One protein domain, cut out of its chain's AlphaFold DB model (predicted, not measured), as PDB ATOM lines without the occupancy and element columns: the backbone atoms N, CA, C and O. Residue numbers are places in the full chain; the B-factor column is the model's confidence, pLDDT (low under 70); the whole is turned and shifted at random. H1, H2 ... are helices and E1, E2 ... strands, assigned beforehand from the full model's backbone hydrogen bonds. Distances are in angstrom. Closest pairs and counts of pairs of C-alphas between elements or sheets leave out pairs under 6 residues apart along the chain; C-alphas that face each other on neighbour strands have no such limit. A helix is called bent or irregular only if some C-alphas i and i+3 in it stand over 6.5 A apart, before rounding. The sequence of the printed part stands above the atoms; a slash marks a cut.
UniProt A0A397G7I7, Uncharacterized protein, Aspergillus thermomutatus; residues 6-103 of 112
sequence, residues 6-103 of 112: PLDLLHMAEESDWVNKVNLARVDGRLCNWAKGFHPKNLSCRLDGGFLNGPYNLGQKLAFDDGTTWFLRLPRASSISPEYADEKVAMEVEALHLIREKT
ATOM      1  N   PRO A   6     146.497  90.201  61.977       90.25
ATOM      2  CA  PRO A   6     147.340  89.026  62.198       90.25
ATOM      3  C   PRO A   6     146.688  87.712  61.762       90.25
ATOM      4  O   PRO A   6     147.342  86.906  61.108       90.25
ATOM      5  N   LEU A   7     145.408  87.514  62.088       86.75
ATOM      6  CA  LEU A   7     144.673  86.310  61.706       86.75
ATOM      7  C   LEU A   7     144.544  86.187  60.182       86.75
ATOM      8  O   LEU A   7     144.772  85.117  59.632       86.75
ATOM      9  N   ASP A   8     144.285  87.294  59.487       87.56
ATOM     10  CA  ASP A   8     144.225  87.292  58.022       87.56
ATOM     11  C   ASP A   8     145.567  86.929  57.378       87.56
ATOM     12  O   ASP A   8     145.600  86.186  56.400       87.56
ATOM     13  N   LEU A   9     146.685  87.414  57.928       89.94
ATOM     14  CA  LEU A   9     148.018  87.048  57.439       89.94
ATOM     15  C   LEU A   9     148.311  85.558  57.647       89.94
ATOM     16  O   LEU A   9     148.913  84.935  56.771       89.94
ATOM     17  N   LEU A  10     147.868  84.985  58.772       90.00
ATOM     18  CA  LEU A  10     147.969  83.546  59.024       90.00
ATOM     19  C   LEU A  10     147.148  82.758  57.999       90.00
ATOM     20  O   LEU A  10     147.707  81.904  57.315       90.00
ATOM     21  N   HIS A  11     145.880  83.121  57.796       90.12
ATOM     22  CA  HIS A  11     145.021  82.483  56.799       90.12
ATOM     23  C   HIS A  11     145.598  82.580  55.376       90.12
ATOM     24  O   HIS A  11     145.535  81.621  54.611       90.12
ATOM     25  N   MET A  12     146.193  83.720  55.000       90.81
ATOM     26  CA  MET A  12     146.855  83.877  53.696       90.81
ATOM     27  C   MET A  12     148.063  82.945  53.541       90.81
ATOM     28  O   MET A  12     148.265  82.378  52.465       90.81
ATOM     29  N   ALA A  13     148.866  82.783  54.596       93.12
ATOM     30  CA  ALA A  13     150.012  81.879  54.583       93.12
ATOM     31  C   ALA A  13     149.571  80.409  54.485       93.12
ATOM     32  O   ALA A  13     150.118  79.660  53.671       93.12
ATOM     33  N   GLU A  14     148.552  80.017  55.254       92.44
ATOM     34  CA  GLU A  14     147.956  78.678  55.218       92.44
ATOM     35  C   GLU A  14     147.375  78.351  53.842       92.44
ATOM     36  O   GLU A  14     147.655  77.289  53.285       92.44
ATOM     37  N   GLU A  15     146.633  79.282  53.240       93.44
ATOM     38  CA  GLU A  15     146.096  79.115  51.889       93.44
ATOM     39  C   GLU A  15     147.206  78.953  50.856       93.44
ATOM     40  O   GLU A  15     147.110  78.101  49.975       93.44
ATOM     41  N   SER A  16     148.277  79.744  50.955       94.94
ATOM     42  CA  SER A  16     149.405  79.641  50.032       94.94
ATOM     43  C   SER A  16     150.083  78.272  50.122       94.94
ATOM     44  O   SER A  16     150.375  77.665  49.090       94.94
ATOM     45  N   ASP A  17     150.336  77.764  51.331       96.00
ATOM     46  CA  ASP A  17     150.898  76.422  51.528       96.00
ATOM     47  C   ASP A  17     149.953  75.331  51.001       96.00
ATOM     48  O   ASP A  17     150.364  74.420  50.273       96.00
ATOM     49  N   TRP A  18     148.662  75.461  51.295       95.62
ATOM     50  CA  TRP A  18     147.639  74.528  50.848       95.62
ATOM     51  C   TRP A  18     147.511  74.484  49.316       95.62
ATOM     52  O   TRP A  18     147.571  73.403  48.723       95.62
ATOM     53  N   VAL A  19     147.430  75.640  48.646       95.19
ATOM     54  CA  VAL A  19     147.380  75.730  47.175       95.19
ATOM     55  C   VAL A  19     148.636  75.120  46.558       95.19
ATOM     56  O   VAL A  19     148.535  74.404  45.560       95.19
ATOM     57  N   ASN A  20     149.811  75.345  47.153       96.25
ATOM     58  CA  ASN A  20     151.054  74.738  46.683       96.25
ATOM     59  C   ASN A  20     150.993  73.208  46.752       96.25
ATOM     60  O   ASN A  20     151.331  72.543  45.772       96.25
ATOM     61  N   LYS A  21     150.497  72.633  47.854       96.06
ATOM     62  CA  LYS A  21     150.323  71.176  47.996       96.06
ATOM     63  C   LYS A  21     149.357  70.604  46.960       96.06
ATOM     64  O   LYS A  21     149.675  69.598  46.322       96.06
ATOM     65  N   VAL A  22     148.214  71.259  46.748       95.38
ATOM     66  CA  VAL A  22     147.237  70.858  45.724       95.38
ATOM     67  C   VAL A  22     147.854  70.956  44.329       95.38
ATOM     68  O   VAL A  22     147.698  70.048  43.514       95.38
ATOM     69  N   ASN A  23     148.589  72.031  44.042       95.56
ATOM     70  CA  ASN A  23     149.230  72.217  42.748       95.56
ATOM     71  C   ASN A  23     150.325  71.177  42.486       95.56
ATOM     72  O   ASN A  23     150.416  70.673  41.372       95.56
ATOM     73  N   LEU A  24     151.102  70.797  43.503       96.25
ATOM     74  CA  LEU A  24     152.060  69.695  43.400       96.25
ATOM     75  C   LEU A  24     151.354  68.388  43.028       96.25
ATOM     76  O   LEU A  24     151.723  67.773  42.033       96.25
ATOM     77  N   ALA A  25     150.283  68.026  43.746       95.75
ATOM     78  CA  ALA A  25     149.496  66.821  43.460       95.75
ATOM     79  C   ALA A  25     148.850  66.826  42.060       95.75
ATOM     80  O   ALA A  25     148.568  65.772  41.487       95.75
ATOM     81  N   ARG A  26     148.591  68.014  41.502       93.81
ATOM     82  CA  ARG A  26     148.123  68.187  40.122       93.81
ATOM     83  C   ARG A  26     149.221  67.873  39.120       93.81
ATOM     84  O   ARG A  26     149.019  67.034  38.247       93.81
ATOM     85  N   VAL A  27     150.358  68.556  39.230       92.62
ATOM     86  CA  VAL A  27     151.418  68.488  38.213       92.62
ATOM     87  C   VAL A  27     152.183  67.166  38.238       92.62
ATOM     88  O   VAL A  27     152.656  66.736  37.193       92.62
ATOM     89  N   ASP A  28     152.268  66.497  39.391       94.81
ATOM     90  CA  ASP A  28     152.921  65.188  39.521       94.81
ATOM     91  C   ASP A  28     151.997  63.994  39.202       94.81
ATOM     92  O   ASP A  28     152.411  62.837  39.276       94.81
ATOM     93  N   GLY A  29     150.740  64.264  38.830       93.62
ATOM     94  CA  GLY A  29     149.765  63.255  38.424       93.62
ATOM     95  C   GLY A  29     149.110  62.482  39.572       93.62
ATOM     96  O   GLY A  29     148.213  61.678  39.304       93.62
ATOM     97  N   ARG A  30     149.470  62.728  40.844       95.62
ATOM     98  CA  ARG A  30     148.837  62.058  41.997       95.62
ATOM     99  C   ARG A  30     147.331  62.261  42.026       95.62
ATOM    100  O   ARG A  30     146.606  61.318  42.324       95.62
ATOM    101  N   LEU A  31     146.862  63.454  41.676       94.81
ATOM    102  CA  LEU A  31     145.440  63.779  41.687       94.81
ATOM    103  C   LEU A  31     144.659  62.937  40.671       94.81
ATOM    104  O   LEU A  31     143.611  62.395  41.010       94.81
ATOM    105  N   CYS A  32     145.191  62.757  39.458       95.44
ATOM    106  CA  CYS A  32     144.545  61.897  38.467       95.44
ATOM    107  C   CYS A  32     144.675  60.406  38.793       95.44
ATOM    108  O   CYS A  32     143.726  59.656  38.577       95.44
ATOM    109  N   ASN A  33     145.794  59.975  39.379       95.75
ATOM    110  CA  ASN A  33     145.948  58.604  39.870       95.75
ATOM    111  C   ASN A  33     144.965  58.280  41.003       95.75
ATOM    112  O   ASN A  33     144.417  57.182  41.043       95.75
ATOM    113  N   TRP A  34     144.717  59.236  41.898       95.75
ATOM    114  CA  TRP A  34     143.711  59.116  42.949       95.75
ATOM    115  C   TRP A  34     142.293  59.081  42.363       95.75
ATOM    116  O   TRP A  34     141.545  58.150  42.648       95.75
ATOM    117  N   ALA A  35     141.953  60.011  41.461       95.69
ATOM    118  CA  ALA A  35     140.638  60.069  40.810       95.69
ATOM    119  C   ALA A  35     140.306  58.797  40.009       95.69
ATOM    120  O   ALA A  35     139.175  58.313  40.038       95.69
ATOM    121  N   LYS A  36     141.309  58.219  39.339       95.31
ATOM    122  CA  LYS A  36     141.216  56.943  38.623       95.31
ATOM    123  C   LYS A  36     140.664  55.813  39.505       95.31
ATOM    124  O   LYS A  36     139.857  55.027  39.016       95.31
ATOM    125  N   GLY A  37     141.021  55.781  40.793       95.12
ATOM    126  CA  GLY A  37     140.550  54.771  41.748       95.12
ATOM    127  C   GLY A  37     139.040  54.789  42.007       95.12
ATOM    128  O   GLY A  37     138.485  53.763  42.390       95.12
ATOM    129  N   PHE A  38     138.366  55.912  41.750       94.31
ATOM    130  CA  PHE A  38     136.908  56.028  41.871       94.31
ATOM    131  C   PHE A  38     136.184  55.797  40.544       94.31
ATOM    132  O   PHE A  38     134.968  55.607  40.521       94.31
ATOM    133  N   HIS A  39     136.898  55.831  39.414       94.50
ATOM    134  CA  HIS A  39     136.273  55.646  38.112       94.50
ATOM    135  C   HIS A  39     135.848  54.175  37.946       94.50
ATOM    136  O   HIS A  39     136.698  53.295  38.074       94.50
ATOM    137  N   PRO A  40     134.594  53.858  37.561       92.38
ATOM    138  CA  PRO A  40     134.110  52.469  37.488       92.38
ATOM    139  C   PRO A  40     134.928  51.548  36.570       92.38
ATOM    140  O   PRO A  40     134.975  50.336  36.752       92.38
ATOM    141  N   LYS A  41     135.573  52.137  35.559       94.88
ATOM    142  CA  LYS A  41     136.451  51.454  34.594       94.88
ATOM    143  C   LYS A  41     137.943  51.649  34.874       94.88
ATOM    144  O   LYS A  41     138.764  51.258  34.051       94.88
ATOM    145  N   ASN A  42     138.290  52.295  35.990       95.00
ATOM    146  CA  ASN A  42     139.663  52.608  36.373       95.00
ATOM    147  C   ASN A  42     140.419  53.325  35.233       95.00
ATOM    148  O   ASN A  42     141.523  52.929  34.862       95.00
ATOM    149  N   LEU A  43     139.781  54.322  34.605       96.00
ATOM    150  CA  LEU A  43     140.365  55.049  33.478       96.00
ATOM    151  C   LEU A  43     141.322  56.123  33.977       96.00
ATOM    152  O   LEU A  43     141.119  56.712  35.039       96.00
ATOM    153  N   SER A  44     142.359  56.385  33.191       95.56
ATOM    154  CA  SER A  44     143.239  57.518  33.444       95.56
ATOM    155  C   SER A  44     142.501  58.826  33.153       95.56
ATOM    156  O   SER A  44     141.555  58.869  32.359       95.56
ATOM    157  N   CYS A  45     142.947  59.899  33.802       96.31
ATOM    158  CA  CYS A  45     142.498  61.246  33.493       96.31
ATOM    159  C   CYS A  45     143.664  62.188  33.235       96.31
ATOM    160  O   CYS A  45     144.823  61.901  33.546       96.31
ATOM    161  N   ARG A  46     143.317  63.359  32.710       96.00
ATOM    162  CA  ARG A  46     144.172  64.539  32.632       96.00
ATOM    163  C   ARG A  46     143.473  65.736  33.262       96.00
ATOM    164  O   ARG A  46     142.245  65.801  33.317       96.00
ATOM    165  N   LEU A  47     144.269  66.706  33.700       96.06
ATOM    166  CA  LEU A  47     143.749  68.004  34.113       96.06
ATOM    167  C   LEU A  47     143.175  68.727  32.891       96.06
ATOM    168  O   LEU A  47     143.842  68.828  31.862       96.06
ATOM    169  N   ASP A  48     141.958  69.245  33.023       95.00
ATOM    170  CA  ASP A  48     141.349  70.135  32.039       95.00
ATOM    171  C   ASP A  48     141.374  71.576  32.572       95.00
ATOM    172  O   ASP A  48     140.624  71.950  33.475       95.00
ATOM    173  N   GLY A  49     142.302  72.378  32.052       92.62
ATOM    174  CA  GLY A  49     142.479  73.774  32.441       92.62
ATOM    175  C   GLY A  49     143.065  74.008  33.844       92.62
ATOM    176  O   GLY A  49     143.574  73.110  34.523       92.62
ATOM    177  N   GLY A  50     143.041  75.281  34.247       92.56
ATOM    178  CA  GLY A  50     143.532  75.761  35.539       92.56
ATOM    179  C   GLY A  50     142.532  75.585  36.685       92.56
ATOM    180  O   GLY A  50     141.475  74.976  36.532       92.56
ATOM    181  N   PHE A  51     142.868  76.155  37.843       91.75
ATOM    182  CA  PHE A  51     141.946  76.203  38.974       91.75
ATOM    183  C   PHE A  51     140.709  77.045  38.657       91.75
ATOM    184  O   PHE A  51     140.812  78.140  38.104       91.75
ATOM    185  N   LEU A  52     139.543  76.556  39.077       89.31
ATOM    186  CA  LEU A  52     138.306  77.327  39.129       89.31
ATOM    187  C   LEU A  52     138.089  77.777  40.572       89.31
ATOM    188  O   LEU A  52     137.616  77.012  41.410       89.31
ATOM    189  N   ASN A  53     138.492  79.010  40.875       80.06
ATOM    190  CA  ASN A  53     138.497  79.523  42.242       80.06
ATOM    191  C   ASN A  53     137.124  80.077  42.634       80.06
ATOM    192  O   ASN A  53     136.629  81.020  42.021       80.06
ATOM    193  N   GLY A  54     136.540  79.513  43.689       82.56
ATOM    194  CA  GLY A  54     135.426  80.103  44.421       82.56
ATOM    195  C   GLY A  54     135.881  80.717  45.753       82.56
ATOM    196  O   GLY A  54     137.033  80.546  46.167       82.56
ATOM    197  N   PRO A  55     134.974  81.408  46.465       83.50
ATOM    198  CA  PRO A  55     135.275  81.963  47.783       83.50
ATOM    199  C   PRO A  55     135.597  80.873  48.815       83.50
ATOM    200  O   PRO A  55     136.503  81.062  49.607       83.50
ATOM    201  N   TYR A  56     134.931  79.712  48.755       89.44
ATOM    202  CA  TYR A  56     135.074  78.639  49.756       89.44
ATOM    203  C   TYR A  56     135.664  77.336  49.220       89.44
ATOM    204  O   TYR A  56     136.039  76.465  49.996       89.44
ATOM    205  N   ASN A  57     135.714  77.168  47.898       93.06
ATOM    206  CA  ASN A  57     136.190  75.933  47.284       93.06
ATOM    207  C   ASN A  57     137.128  76.243  46.119       93.06
ATOM    208  O   ASN A  57     136.886  77.170  45.342       93.06
ATOM    209  N   LEU A  58     138.163  75.429  45.981       94.44
ATOM    210  CA  LEU A  58     138.968  75.321  44.778       94.44
ATOM    211  C   LEU A  58     138.366  74.235  43.888       94.44
ATOM    212  O   LEU A  58     138.063  73.136  44.350       94.44
ATOM    213  N   GLY A  59     138.202  74.545  42.609       95.56
ATOM    214  CA  GLY A  59     137.715  73.620  41.596       95.56
ATOM    215  C   GLY A  59     138.817  73.142  40.657       95.56
ATOM    216  O   GLY A  59     139.651  73.936  40.222       95.56
ATOM    217  N   GLN A  60     138.774  71.869  40.270       95.94
ATOM    218  CA  GLN A  60     139.595  71.310  39.195       95.94
ATOM    219  C   GLN A  60     138.749  70.400  38.303       95.94
ATOM    220  O   GLN A  60     138.103  69.475  38.787       95.94
ATOM    221  N   LYS A  61     138.791  70.617  36.985       96.50
ATOM    222  CA  LYS A  61     138.190  69.688  36.020       96.50
ATOM    223  C   LYS A  61     139.153  68.556  35.675       96.50
ATOM    224  O   LYS A  61     140.341  68.796  35.453       96.50
ATOM    225  N   LEU A  62     138.635  67.336  35.609       96.50
ATOM    226  CA  LEU A  62     139.369  66.127  35.245       96.50
ATOM    227  C   LEU A  62     138.697  65.507  34.029       96.50
ATOM    228  O   LEU A  62     137.529  65.139  34.107       96.50
ATOM    229  N   ALA A  63     139.418  65.397  32.919       97.19
ATOM    230  CA  ALA A  63     138.925  64.750  31.710       97.19
ATOM    231  C   ALA A  63     139.466  63.318  31.643       97.19
ATOM    232  O   ALA A  63     140.683  63.124  31.626       97.19
ATOM    233  N   PHE A  64     138.571  62.335  31.615       97.25
ATOM    234  CA  PHE A  64     138.899  60.919  31.467       97.25
ATOM    235  C   PHE A  64     139.029  60.528  29.994       97.25
ATOM    236  O   PHE A  64     138.516  61.202  29.098       97.25
ATOM    237  N   ASP A  65     139.713  59.412  29.743       96.25
ATOM    238  CA  ASP A  65     139.991  58.926  28.386       96.25
ATOM    239  C   ASP A  65     138.729  58.556  27.584       96.25
ATOM    240  O   ASP A  65     138.761  58.576  26.354       96.25
ATOM    241  N   ASP A  66     137.607  58.265  28.250       95.38
ATOM    242  CA  ASP A  66     136.317  58.010  27.591       95.38
ATOM    243  C   ASP A  66     135.520  59.286  27.262       95.38
ATOM    244  O   ASP A  66     134.397  59.205  26.766       95.38
ATOM    245  N   GLY A  67     136.100  60.461  27.513       93.75
ATOM    246  CA  GLY A  67     135.476  61.761  27.280       93.75
ATOM    247  C   GLY A  67     134.629  62.267  28.449       93.75
ATOM    248  O   GLY A  67     134.204  63.425  28.423       93.75
ATOM    249  N   THR A  68     134.411  61.462  29.495       94.81
ATOM    250  CA  THR A  68     133.725  61.916  30.710       94.81
ATOM    251  C   THR A  68     134.556  62.985  31.411       94.81
ATOM    252  O   THR A  68     135.780  62.888  31.505       94.81
ATOM    253  N   THR A  69     133.896  64.021  31.927       95.69
ATOM    254  CA  THR A  69     134.552  65.069  32.716       95.69
ATOM    255  C   THR A  69     134.006  65.071  34.131       95.69
ATOM    256  O   THR A  69     132.795  65.151  34.329       95.69
ATOM    257  N   TRP A  70     134.896  65.014  35.116       96.44
ATOM    258  CA  TRP A  70     134.560  65.200  36.523       96.44
ATOM    259  C   TRP A  70     135.012  66.565  37.015       96.44
ATOM    260  O   TRP A  70     135.927  67.183  36.463       96.44
ATOM    261  N   PHE A  71     134.369  67.031  38.081       96.06
ATOM    262  CA  PHE A  71     134.712  68.281  38.735       96.06
ATOM    263  C   PHE A  71     135.056  68.027  40.198       96.06
ATOM    264  O   PHE A  71     134.179  67.766  41.015       96.06
ATOM    265  N   LEU A  72     136.344  68.113  40.517       95.69
ATOM    266  CA  LEU A  72     136.837  68.040  41.881       95.69
ATOM    267  C   LEU A  72     136.614  69.385  42.574       95.69
ATOM    268  O   LEU A  72     136.999  70.428  42.040       95.69
ATOM    269  N   ARG A  73     136.038  69.349  43.777       95.25
ATOM    270  CA  ARG A  73     135.852  70.511  44.650       95.25
ATOM    271  C   ARG A  73     136.561  70.261  45.969       95.25
ATOM    272  O   ARG A  73     136.262  69.284  46.640       95.25
ATOM    273  N   LEU A  74     137.480  71.148  46.331       94.00
ATOM    274  CA  LEU A  74     138.229  71.073  47.579       94.00
ATOM    275  C   LEU A  74     137.918  72.298  48.453       94.00
ATOM    276  O   LEU A  74     138.054  73.421  47.955       94.00
ATOM    277  N   PRO A  75     137.534  72.115  49.728       94.31
ATOM    278  CA  PRO A  75     137.475  73.181  50.731       94.31
ATOM    279  C   PRO A  75     138.763  74.015  50.765       94.31
ATOM    280  O   PRO A  75     139.851  73.448  50.835       94.31
ATOM    281  N   ARG A  76     138.656  75.348  50.719       93.06
ATOM    282  CA  ARG A  76     139.823  76.242  50.837       93.06
ATOM    283  C   ARG A  76     140.240  76.401  52.294       93.06
ATOM    284  O   ARG A  76     139.388  76.684  53.136       93.06
ATOM    285  N   ALA A  77     141.538  76.284  52.560       91.06
ATOM    286  CA  ALA A  77     142.091  76.287  53.912       91.06
ATOM    287  C   ALA A  77     141.865  77.618  54.642       91.06
ATOM    288  O   ALA A  77     141.507  77.605  55.812       91.06
ATOM    289  N   SER A  78     141.970  78.766  53.961       88.62
ATOM    290  CA  SER A  78     141.740  80.068  54.620       88.62
ATOM    291  C   SER A  78     140.283  80.389  54.923       88.62
ATOM    292  O   SER A  78     139.995  81.402  55.559       88.62
ATOM    293  N   SER A  79     139.349  79.637  54.343       88.06
ATOM    294  CA  SER A  79     137.941  80.051  54.264       88.06
ATOM    295  C   SER A  79     137.027  79.194  55.127       88.06
ATOM    296  O   SER A  79     135.835  79.485  55.235       88.06
ATOM    297  N   ILE A  80     137.561  78.107  55.678       87.75
ATOM    298  CA  ILE A  80     136.827  77.080  56.404       87.75
ATOM    299  C   ILE A  80     137.698  76.665  57.583       87.75
ATOM    300  O   ILE A  80     138.886  76.414  57.411       87.75
ATOM    301  N   SER A  81     137.102  76.591  58.774       87.88
ATOM    302  CA  SER A  81     137.803  76.056  59.941       87.88
ATOM    303  C   SER A  81     138.285  74.634  59.641       87.88
ATOM    304  O   SER A  81     137.456  73.814  59.234       87.88
ATOM    305  N   PRO A  82     139.569  74.304  59.872       86.38
ATOM    306  CA  PRO A  82     140.077  72.946  59.686       86.38
ATOM    307  C   PRO A  82     139.278  71.898  60.470       86.38
ATOM    308  O   PRO A  82     139.085  70.792  59.982       86.38
ATOM    309  N   GLU A  83     138.766  72.271  61.647       91.50
ATOM    310  CA  GLU A  83     137.954  71.406  62.514       91.50
ATOM    311  C   GLU A  83     136.568  71.084  61.947       91.50
ATOM    312  O   GLU A  83     135.932  70.162  62.436       91.50
ATOM    313  N   TYR A  84     136.094  71.849  60.957       92.56
ATOM    314  CA  TYR A  84     134.758  71.698  60.364       92.56
ATOM    315  C   TYR A  84     134.798  71.449  58.851       92.56
ATOM    316  O   TYR A  84     133.781  71.585  58.159       92.56
ATOM    317  N   ALA A  85     135.981  71.168  58.297       92.12
ATOM    318  CA  ALA A  85     136.151  70.999  56.860       92.12
ATOM    319  C   ALA A  85     135.383  69.773  56.345       92.12
ATOM    320  O   ALA A  85     134.703  69.868  55.318       92.12
ATOM    321  N   ASP A  86     135.440  68.667  57.086       93.81
ATOM    322  CA  ASP A  86     134.764  67.419  56.737       93.81
ATOM    323  C   ASP A  86     133.248  67.545  56.928       93.81
ATOM    324  O   ASP A  86     132.477  67.175  56.043       93.81
ATOM    325  N   GLU A  87     132.802  68.161  58.025       95.31
ATOM    326  CA  GLU A  87     131.390  68.427  58.311       95.31
ATOM    327  C   GLU A  87     130.760  69.299  57.228       95.31
ATOM    328  O   GLU A  87     129.653  69.011  56.771       95.31
ATOM    329  N   LYS A  88     131.468  70.333  56.755       94.12
ATOM    330  CA  LYS A  88     131.006  71.139  55.619       94.12
ATOM    331  C   LYS A  88     130.788  70.265  54.384       94.12
ATOM    332  O   LYS A  88     129.760  70.407  53.724       94.12
ATOM    333  N   VAL A  89     131.758  69.419  54.026       95.50
ATOM    334  CA  VAL A  89     131.653  68.559  52.833       95.50
ATOM    335  C   VAL A  89     130.484  67.590  52.983       95.50
ATOM    336  O   VAL A  89     129.664  67.500  52.072       95.50
ATOM    337  N   ALA A  90     130.344  66.949  54.145       96.25
ATOM    338  CA  ALA A  90     129.220  66.068  54.442       96.25
ATOM    339  C   ALA A  90     127.877  66.799  54.283       96.25
ATOM    340  O   ALA A  90     126.989  66.319  53.584       96.25
ATOM    341  N   MET A  91     127.745  68.006  54.840       96.75
ATOM    342  CA  MET A  91     126.532  68.817  54.700       96.75
ATOM    343  C   MET A  91     126.225  69.200  53.244       96.75
ATOM    344  O   MET A  91     125.061  69.197  52.850       96.75
ATOM    345  N   GLU A  92     127.235  69.536  52.436       95.62
ATOM    346  CA  GLU A  92     127.045  69.832  51.009       95.62
ATOM    347  C   GLU A  92     126.567  68.596  50.232       95.62
ATOM    348  O   GLU A  92     125.664  68.714  49.399       95.62
ATOM    349  N   VAL A  93     127.127  67.418  50.517       96.94
ATOM    350  CA  VAL A  93     126.719  66.149  49.893       96.94
ATOM    351  C   VAL A  93     125.283  65.786  50.277       96.94
ATOM    352  O   VAL A  93     124.471  65.519  49.390       96.94
ATOM    353  N   GLU A  94     124.934  65.865  51.561       97.88
ATOM    354  CA  GLU A  94     123.570  65.601  52.041       97.88
ATOM    355  C   GLU A  94     122.552  66.580  51.446       97.88
ATOM    356  O   GLU A  94     121.456  66.188  51.042       97.88
ATOM    357  N   ALA A  95     122.916  67.858  51.309       97.81
ATOM    358  CA  ALA A  95     122.060  68.839  50.653       97.81
ATOM    359  C   ALA A  95     121.801  68.480  49.180       97.81
ATOM    360  O   ALA A  95     120.662  68.566  48.718       97.81
ATOM    361  N   LEU A  96     122.827  68.045  48.438       97.62
ATOM    362  CA  LEU A  96     122.661  67.589  47.053       97.62
ATOM    363  C   LEU A  96     121.781  66.340  46.968       97.62
ATOM    364  O   LEU A  96     120.939  66.253  46.071       97.62
ATOM    365  N   HIS A  97     121.936  65.413  47.913       97.12
ATOM    366  CA  HIS A  97     121.091  64.229  48.006       97.12
ATOM    367  C   HIS A  97     119.623  64.616  48.220       97.12
ATOM    368  O   HIS A  97     118.753  64.221  47.443       97.12
ATOM    369  N   LEU A  98     119.351  65.498  49.186       98.06
ATOM    370  CA  LEU A  98     118.003  65.984  49.465       98.06
ATOM    371  C   LEU A  98     117.384  66.711  48.260       98.06
ATOM    372  O   LEU A  98     116.217  66.487  47.942       98.06
ATOM    373  N   ILE A  99     118.143  67.563  47.561       98.31
ATOM    374  CA  ILE A  99     117.652  68.265  46.364       98.31
ATOM    375  C   ILE A  99     117.276  67.260  45.272       98.31
ATOM    376  O   ILE A  99     116.205  67.394  44.677       98.31
ATOM    377  N   ARG A 100     118.116  66.242  45.042       97.25
ATOM    378  CA  ARG A 100     117.847  65.176  44.070       97.25
ATOM    379  C   ARG A 100     116.572  64.407  44.392       97.25
ATOM    380  O   ARG A 100     115.802  64.101  43.490       97.25
ATOM    381  N   GLU A 101     116.364  64.071  45.662       97.56
ATOM    382  CA  GLU A 101     115.212  63.277  46.093       97.56
ATOM    383  C   GLU A 101     113.902  64.068  46.107       97.56
ATOM    384  O   GLU A 101     112.834  63.516  45.837       97.56
ATOM    385  N   LYS A 102     113.956  65.342  46.508       98.19
ATOM    386  CA  LYS A 102     112.756  66.134  46.818       98.19
ATOM    387  C   LYS A 102     112.349  67.089  45.708       98.19
ATOM    388  O   LYS A 102     111.277  67.685  45.793       98.19
ATOM    389  N   THR A 103     113.185  67.275  44.693       98.12
ATOM    390  CA  THR A 103     112.945  68.257  43.635       98.12
ATOM    391  C   THR A 103     113.287  67.689  42.262       98.12
ATOM    392  O   THR A 103     113.938  66.659  42.140       98.12
TER     393      THR A 103
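What this domain is: This is residues 6 to 103 of the 112 residues of an uncharacterized protein of Aspergillus thermomutatus (UniProt A0A397G7I7). A small, twisted sheet of three strands, E1, E2 and E3, has the long helix H1 and the short helix H2 over one face, and a second long helix, H3, leaves it from beside E3 as an arm. H1 packs over the sheet with its residues 19 to 27, while residues 90 to 103, of which 90 to 102 belong to H3, stick out on their own. The printed part has 98 residues, with three named helices and three named strands in the order H1, H2, E1, E2, E3, H3; the sheet's order is E1, E2, E3, antiparallel throughout, and the class is mixed, helices and strands. The whole is only just loose, close to compact, with a radius of gyration of the C-alphas of 15.3 A, and its outline is flat, spanning 48 by 40 by 19 A.

How they stand to each other: H1, residues 6 to 27, is followed after a tight link by H2, residues 30 to 36. The two are close but not clearly touching, with the C-alphas of Ala 25 and Leu 31 closest at 5.4 A. They run the same way at a steep tilt of 63 degrees. A short link leads to E1, residues 45 to 53, which bends by 66 degrees at residue 49. E2, residues 57 to 64, forms a hairpin with E1, antiparallel at 158 degrees; N 48 and O 61 are within hydrogen-bond range at 3.0 A, and N 59 and O 52 at 2.8 A. E3, residues 69 to 75, forms a hairpin with E2, antiparallel at 157 degrees, with N 60 and O 72 within hydrogen-bond range at 2.9 A. E1, E2 and E3 form a meander, each strand the antiparallel neighbour of the one before. E1 and E3 are the edge strands. The sheet is only just strongly twisted, its C-alphas lying up to 4.4 A off its best plane. H1 and H2 are on the same face, giving two layers, helices on one face of a sheet. H1 has a height over the sheet of 10.8 A, lies over E2 and runs along the strands, at 1 degree to E2 on the local plane. Its closest C-alphas to E1 are those of Arg 26 and Leu 47, 7.4 A apart. H2 has a height over the sheet of 8.7 A and lies over E1 and, only just, over E2, with 3 of its C-alphas falling there. It runs only just across the strands, at 60.3 degrees to E1 on the local plane. The closest C-alphas of H2 and E1 are those of Cys 32 and Cys 45, at 5.4 A. H3, residues 82 to 102, only grazes the sheet with its residues 82 to 89; its closest C-alphas to E3 are those of Ala 85 and Pro 75, 6.6 A apart. H3 is apart from H1 and from H2. Each O i to N i+4 pair is within hydrogen-bond range in H1 and H2, and 15 of 17 are in H3.

Where its parts are: H1 begins at C-alpha 6, (147.340, 89.026, 62.198), and measures 31.8 A from first to last C-alpha. H2 measures 9.8 A. E1 measures 20.7 A, E2 22.0 A and E3 20.0 A; E3 ends at C-alpha 75, (137.475, 73.181, 50.731). H3 measures 31.0 A and ends at C-alpha 102, (112.756, 66.134, 46.818). It is irregular: C-alphas 83 and 86 are 7.7 A apart.

The domain as a whole: The two C-alphas farthest apart are those of Pro 6 and Lys 41, at 47.9 A. Without residues 90 to 103, which stand free, the body has 84 residues, spans 47 by 25 by 18 A and has a radius of gyration of 14.2 A. The printed part has no cut, and no link is long. The mean pLDDT of the printed part is 93.9, and no printed residue is under 70.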